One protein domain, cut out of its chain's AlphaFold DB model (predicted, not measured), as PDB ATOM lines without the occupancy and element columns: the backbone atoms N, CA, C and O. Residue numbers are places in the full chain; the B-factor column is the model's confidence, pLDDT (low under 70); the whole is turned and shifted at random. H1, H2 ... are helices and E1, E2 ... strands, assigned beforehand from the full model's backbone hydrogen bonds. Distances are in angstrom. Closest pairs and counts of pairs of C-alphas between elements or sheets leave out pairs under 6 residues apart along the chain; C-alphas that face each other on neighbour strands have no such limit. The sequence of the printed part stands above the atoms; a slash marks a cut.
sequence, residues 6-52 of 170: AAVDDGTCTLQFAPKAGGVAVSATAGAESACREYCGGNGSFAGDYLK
ATOM      1  N   ALA A   6      67.792 142.709 139.082       90.12
ATOM      2  CA  ALA A   6      66.773 142.371 140.070       90.12
ATOM      3  C   ALA A   6      66.811 143.364 141.235       90.12
ATOM      4  O   ALA A   6      67.886 143.750 141.690       90.12
ATOM      5  N   ALA A   7      65.634 143.754 141.711       90.62
ATOM      6  CA  ALA A   7      65.457 144.525 142.932       90.62
ATOM      7  C   ALA A   7      65.386 143.582 144.143       90.62
ATOM      8  O   ALA A   7      64.762 142.521 144.066       90.62
ATOM      9  N   VAL A   8      66.017 143.975 145.246       87.38
ATOM     10  CA  VAL A   8      65.897 143.336 146.557       87.38
ATOM     11  C   VAL A   8      64.954 144.186 147.406       87.38
ATOM     12  O   VAL A   8      65.117 145.403 147.472       87.38
ATOM     13  N   ASP A   9      63.975 143.533 148.036       80.94
ATOM     14  CA  ASP A   9      62.992 144.138 148.945       80.94
ATOM     15  C   ASP A   9      62.253 145.358 148.352       80.94
ATOM     16  O   ASP A   9      61.568 145.217 147.335       80.94
ATOM     17  N   ASP A  10      62.392 146.543 148.953       81.25
ATOM     18  CA  ASP A  10      61.731 147.786 148.535       81.25
ATOM     19  C   ASP A  10      62.300 148.389 147.235       81.25
ATOM     20  O   ASP A  10      61.801 149.398 146.732       81.25
ATOM     21  N   GLY A  11      63.325 147.752 146.666       80.69
ATOM     22  CA  GLY A  11      63.957 148.135 145.411       80.69
ATOM     23  C   GLY A  11      65.057 149.180 145.536       80.69
ATOM     24  O   GLY A  11      65.586 149.607 144.510       80.69
ATOM     25  N   THR A  12      65.457 149.555 146.754       87.06
ATOM     26  CA  THR A  12      66.633 150.409 146.988       87.06
ATOM     27  C   THR A  12      67.941 149.685 146.668       87.06
ATOM     28  O   THR A  12      68.848 150.272 146.075       87.06
ATOM     29  N   CYS A  13      68.028 148.388 146.973       93.12
ATOM     30  CA  CYS A  13      69.095 147.534 146.470       93.12
ATOM     31  C   CYS A  13      68.700 146.942 145.116       93.12
ATOM     32  O   CYS A  13      67.788 146.123 145.003       93.12
ATOM     33  N   THR A  14      69.425 147.329 144.074       94.88
ATOM     34  CA  THR A  14      69.268 146.792 142.723       94.88
ATOM     35  C   THR A  14      70.568 146.135 142.277       94.88
ATOM     36  O   THR A  14      71.656 146.705 142.362       94.88
ATOM     37  N   LEU A  15      70.458 144.885 141.840       95.62
ATOM     38  CA  LEU A  15      71.566 144.052 141.388       95.62
ATOM     39  C   LEU A  15      71.564 143.967 139.868       95.62
ATOM     40  O   LEU A  15      70.505 143.917 139.246       95.62
ATOM     41  N   GLN A  16      72.751 143.892 139.282       95.50
ATOM     42  CA  GLN A  16      72.997 143.612 137.880       95.50
ATOM     43  C   GLN A  16      73.628 142.229 137.721       95.50
ATOM     44  O   GLN A  16      74.504 141.833 138.485       95.50
ATOM     45  N   PHE A  17      73.184 141.519 136.689       95.19
ATOM     46  CA  PHE A  17      73.597 140.172 136.328       95.19
ATOM     47  C   PHE A  17      74.182 140.206 134.917       95.19
ATOM     48  O   PHE A  17      73.458 140.396 133.935       95.19
ATOM     49  N   ALA A  18      75.493 140.016 134.811       94.31
ATOM     50  CA  ALA A  18      76.195 139.915 133.542       94.31
ATOM     51  C   ALA A  18      76.527 138.441 133.249       94.31
ATOM     52  O   ALA A  18      77.250 137.814 134.030       94.31
ATOM     53  N   PRO A  19      76.023 137.849 132.148       92.44
ATOM     54  CA  PRO A  19      76.407 136.499 131.755       92.44
ATOM     55  C   PRO A  19      77.924 136.378 131.594       92.44
ATOM     56  O   PRO A  19      78.563 137.241 130.993       92.44
ATOM     57  N   LYS A  20      78.496 135.277 132.082       89.00
ATOM     58  CA  LYS A  20      79.904 134.928 131.869       89.00
ATOM     59  C   LYS A  20      80.049 133.446 131.544       89.00
ATOM     60  O   LYS A  20      79.121 132.656 131.719       89.00
ATOM     61  N   ALA A  21      81.232 133.047 131.084       86.06
ATOM     62  CA  ALA A  21      81.527 131.634 130.875       86.06
ATOM     63  C   ALA A  21      81.297 130.847 132.179       86.06
ATOM     64  O   ALA A  21      81.889 131.155 133.212       86.06
ATOM     65  N   GLY A  22      80.405 129.855 132.125       84.06
ATOM     66  CA  GLY A  22      80.103 128.983 133.259       84.06
ATOM     67  C   GLY A  22      79.284 129.613 134.391       84.06
ATOM     68  O   GLY A  22      79.134 128.961 135.420       84.06
ATOM     69  N   GLY A  23      78.741 130.828 134.242       90.38
ATOM     70  CA  GLY A  23      78.009 131.472 135.336       90.38
ATOM     71  C   GLY A  23      77.511 132.887 135.051       90.38
ATOM     72  O   GLY A  23      77.253 133.265 133.907       90.38
ATOM     73  N   VAL A  24      77.385 133.673 136.118       94.00
ATOM     74  CA  VAL A  24      76.938 135.071 136.091       94.00
ATOM     75  C   VAL A  24      77.828 135.905 137.011       94.00
ATOM     76  O   VAL A  24      78.087 135.503 138.141       94.00
ATOM     77  N   ALA A  25      78.300 137.055 136.538       94.62
ATOM     78  CA  ALA A  25      78.886 138.075 137.398       94.62
ATOM     79  C   ALA A  25      77.759 138.942 137.966       94.62
ATOM     80  O   ALA A  25      76.917 139.442 137.214       94.62
ATOM     81  N   VAL A  26      77.735 139.092 139.285       95.44
ATOM     82  CA  VAL A  26      76.750 139.891 140.013       95.44
ATOM     83  C   VAL A  26      77.441 141.121 140.577       95.44
ATOM     84  O   VAL A  26      78.546 141.037 141.112       95.44
ATOM     85  N   SER A  27      76.789 142.269 140.463       95.44
ATOM     86  CA  SER A  27      77.201 143.525 141.089       95.44
ATOM     87  C   SER A  27      75.967 144.312 141.516       95.44
ATOM     88  O   SER A  27      74.873 144.052 141.025       95.44
ATOM     89  N   ALA A  28      76.115 145.296 142.400       93.88
ATOM     90  CA  ALA A  28      75.083 146.321 142.533       93.88
ATOM     91  C   ALA A  28      75.052 147.176 141.255       93.88
ATOM     92  O   ALA A  28      76.079 147.343 140.586       93.88
ATOM     93  N   THR A  29      73.884 147.698 140.890       93.75
ATOM     94  CA  THR A  29      73.804 148.764 139.886       93.75
ATOM     95  C   THR A  29      74.403 150.047 140.453       93.75
ATOM     96  O   THR A  29      74.381 150.258 141.666       93.75
ATOM     97  N   ALA A  30      74.896 150.921 139.573       90.69
ATOM     98  CA  ALA A  30      75.507 152.183 139.978       90.69
ATOM     99  C   ALA A  30      74.584 152.990 140.909       90.69
ATOM    100  O   ALA A  30      73.442 153.284 140.551       90.69
ATOM    101  N   GLY A  31      75.088 153.347 142.089       90.19
ATOM    102  CA  GLY A  31      74.365 154.107 143.111       90.19
ATOM    103  C   GLY A  31      73.593 153.259 144.130       90.19
ATOM    104  O   GLY A  31      73.121 153.811 145.121       90.19
ATOM    105  N   ALA A  32      73.475 151.943 143.928       91.81
ATOM    106  CA  ALA A  32      72.802 151.027 144.855       91.81
ATOM    107  C   ALA A  32      73.774 150.277 145.788       91.81
ATOM    108  O   ALA A  32      73.351 149.430 146.574       91.81
ATOM    109  N   GLU A  33      75.080 150.557 145.726       90.62
ATOM    110  CA  GLU A  33      76.124 149.791 146.420       90.62
ATOM    111  C   GLU A  33      75.936 149.794 147.942       90.62
ATOM    112  O   GLU A  33      76.012 148.741 148.580       90.62
ATOM    113  N   SER A  34      75.672 150.969 148.524       89.06
ATOM    114  CA  SER A  34      75.465 151.117 149.967       89.06
ATOM    115  C   SER A  34      74.193 150.411 150.426       89.06
ATOM    116  O   SER A  34      74.256 149.632 151.371       89.06
ATOM    117  N   ALA A  35      73.077 150.606 149.713       90.81
ATOM    118  CA  ALA A  35      71.804 149.956 150.025       90.81
ATOM    119  C   ALA A  35      71.932 148.427 149.962       90.81
ATOM    120  O   ALA A  35      71.500 147.718 150.864       90.81
ATOM    121  N   CYS A  36      72.614 147.896 148.944       91.25
ATOM    122  CA  CYS A  36      72.841 146.458 148.839       91.25
ATOM    123  C   CYS A  36      73.740 145.893 149.943       91.25
ATOM    124  O   CYS A  36      73.541 144.750 150.355       91.25
ATOM    125  N   ARG A  37      74.708 146.665 150.452       89.75
ATOM    126  CA  ARG A  37      75.578 146.224 151.550       89.75
ATOM    127  C   ARG A  37      74.809 146.019 152.859       89.75
ATOM    128  O   ARG A  37      75.177 145.127 153.623       89.75
ATOM    129  N   GLU A  38      73.746 146.783 153.110       90.19
ATOM    130  CA  GLU A  38      72.939 146.663 154.337       90.19
ATOM    131  C   GLU A  38      72.338 145.258 154.510       90.19
ATOM    132  O   GLU A  38      72.244 144.758 155.631       90.19
ATOM    133  N   TYR A  39      72.050 144.566 153.406       89.88
ATOM    134  CA  TYR A  39      71.518 143.200 153.409       89.88
ATOM    135  C   TYR A  39      72.583 142.104 153.580       89.88
ATOM    136  O   TYR A  39      72.234 140.936 153.755       89.88
ATOM    137  N   CYS A  40      73.877 142.433 153.517       87.12
ATOM    138  CA  CYS A  40      74.963 141.445 153.536       87.12
ATOM    139  C   CYS A  40      75.763 141.416 154.850       87.12
ATOM    140  O   CYS A  40      76.656 140.580 155.008       87.12
ATOM    141  N   GLY A  41      75.466 142.316 155.792       82.00
ATOM    142  CA  GLY A  41      76.265 142.504 157.004       82.00
ATOM    143  C   GLY A  41      77.666 143.072 156.724       82.00
ATOM    144  O   GLY A  41      78.029 143.376 155.591       82.00
ATOM    145  N   GLY A  42      78.484 143.225 157.772       78.00
ATOM    146  CA  GLY A  42      79.746 143.984 157.695       78.00
ATOM    147  C   GLY A  42      80.833 143.405 156.776       78.00
ATOM    148  O   GLY A  42      81.681 144.158 156.307       78.00
ATOM    149  N   ASN A  43      80.791 142.099 156.494       75.38
ATOM    150  CA  ASN A  43      81.815 141.383 155.719       75.38
ATOM    151  C   ASN A  43      81.272 140.738 154.434       75.38
ATOM    152  O   ASN A  43      81.991 139.992 153.772       75.38
ATOM    153  N   GLY A  44      80.000 140.966 154.103       82.81
ATOM    154  CA  GLY A  44      79.346 140.344 152.959       82.81
ATOM    155  C   GLY A  44      79.153 141.306 151.791       82.81
ATOM    156  O   GLY A  44      79.151 142.528 151.941       82.81
ATOM    157  N   SER A  45      78.948 140.735 150.611       89.50
ATOM    158  CA  SER A  45      78.480 141.452 149.430       89.50
ATOM    159  C   SER A  45      77.737 140.486 148.512       89.50
ATOM    160  O   SER A  45      78.076 139.305 148.459       89.50
ATOM    161  N   PHE A  46      76.767 140.994 147.749       91.56
ATOM    162  CA  PHE A  46      76.225 140.282 146.587       91.56
ATOM    163  C   PHE A  46      77.187 140.297 145.395       91.56
ATOM    164  O   PHE A  46      77.004 139.543 144.445       91.56
ATOM    165  N   ALA A  47      78.178 141.193 145.400       92.19
ATOM    166  CA  ALA A  47      79.099 141.324 144.287       92.19
ATOM    167  C   ALA A  47      80.048 140.122 144.223       92.19
ATOM    168  O   ALA A  47      80.740 139.817 145.194       92.19
ATOM    169  N   GLY A  48      80.110 139.474 143.064       91.56
ATOM    170  CA  GLY A  48      80.971 138.320 142.859       91.56
ATOM    171  C   GLY A  48      80.600 137.496 141.637       91.56
ATOM    172  O   GLY A  48      79.648 137.786 140.912       91.56
ATOM    173  N   ASP A  49      81.375 136.441 141.419       90.94
ATOM    174  CA  ASP A  49      81.146 135.478 140.352       90.94
ATOM    175  C   ASP A  49      80.354 134.275 140.865       90.94
ATOM    176  O   ASP A  49      80.821 133.514 141.710       90.94
ATOM    177  N   TYR A  50      79.174 134.062 140.294       88.62
ATOM    178  CA  TYR A  50      78.287 132.953 140.619       88.62
ATOM    179  C   TYR A  50      78.406 131.900 139.522       88.62
ATOM    180  O   TYR A  50      77.787 131.996 138.458       88.62
ATOM    181  N   LEU A  51      79.259 130.908 139.763       85.75
ATOM    182  CA  LEU A  51      79.525 129.823 138.824       85.75
ATOM    183  C   LEU A  51      78.515 128.687 139.001       85.75
ATOM    184  O   LEU A  51      78.077 128.379 140.109       85.75
ATOM    185  N   LYS A  52      78.166 128.021 137.899       83.25
ATOM    186  CA  LYS A  52      77.363 126.802 137.950       83.25
ATOM    187  C   LYS A  52      78.171 125.713 138.650       83.25
ATOM    188  O   LYS A  52      79.220 125.301 138.161       83.25
TER     189      LYS A  52
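This is residues 6 to 52 of the 170 residues of an uncharacterized protein of Xanthomonas sontii (UniProt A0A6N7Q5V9). A narrow, strongly twisted sheet of four strands is built round the long hairpin of E2 and E3, with the short E1 beside the first residues of E2 and the short E4 beside E3 toward the hairpin's turn, and with one small helix, H1, at the other end of the hairpin. H1 stands beside the strands rather than over a face of the sheet, and after it residues 39 to 47 loop back to E4. The printed part has 47 residues with four named strands and one named helix, in the order E1, E2, E3, H1, E4; the sheet's order is E1, E2, E3, E4, all antiparallel, and the class is mixed, helices and strands. The whole is compact, with a radius of gyration of the C-alphas of 10.8 A and spans of 29 by 21 by 17 A.

The printed part begins with E1, residues 6 to 8, whose first C-alpha, of Ala 6, is at (66.773, 142.371, 140.070). E2, residues 13 to 20, is the longest strand by residues and measures 22.1 A from first to last C-alpha; it begins at C-alpha 13, at (69.095, 147.534, 146.470). E3, residues 23 to 28, measures 16.8 A. H1, residues 33 to 38, measures 9.1 A. E4, residues 48 to 51, measures 9.5 A and ends at C-alpha 51, at (79.525, 129.823, 138.824).

E1, E2 and E3 make a meander, each strand the antiparallel neighbour of the one before. E1 and E2 are a hairpin, with 144 degrees between their directions; N 8 and O 13 are 2.8 A apart and N 15 and O 6 are 2.8 A apart, both within hydrogen-bond range. E2 and E3 are a hairpin too, at 152 degrees, with N 18 and O 25 at 2.9 A and N 25 and O 18 at 2.8 A, within hydrogen-bond range. The pairing of E2 is staggered: it pairs with E1 over residues 13 to 15 and with E3 over residues 15 to 20. E3 and E4 are antiparallel at 159 degrees; the C-alphas of Gly 23 and Leu 51 face each other at 4.1 A, and N 26 and O 48, 2.8 A apart, are within hydrogen-bond range. E1 and E4 are the edge strands, and they are apart; E1 and E3 are apart as well. From edge to edge the strands' lines turn by 61 degrees. H1 is on the sheet, with 20 pairs of C-alphas within 10 A, and stands at the sheet's level, its height over the sheet being 3.4 A. Its closest C-alphas to E2 are those of Cys 36 and Cys 13, 4.6 A apart; to E3, the closest are those of Cys 36 and Ala 28, 6.7 A apart. In H1 every O i to N i+4 pair is within hydrogen-bond range.

The two C-alphas farthest apart are those of Asp 10 and Ala 21, at 31.1 A, while those of Ala 6 and Lys 52, the first and last printed, are 18.9 A apart. The printed part runs from residue 6 to 52 and has no cut. The links E1 to E2, E2 to E3 and E3 to H1 are tight, and the link H1 to E4, with 9 residues, is short; no link is long. The mean pLDDT of the printed part is 89.3, and no printed residue is under 70.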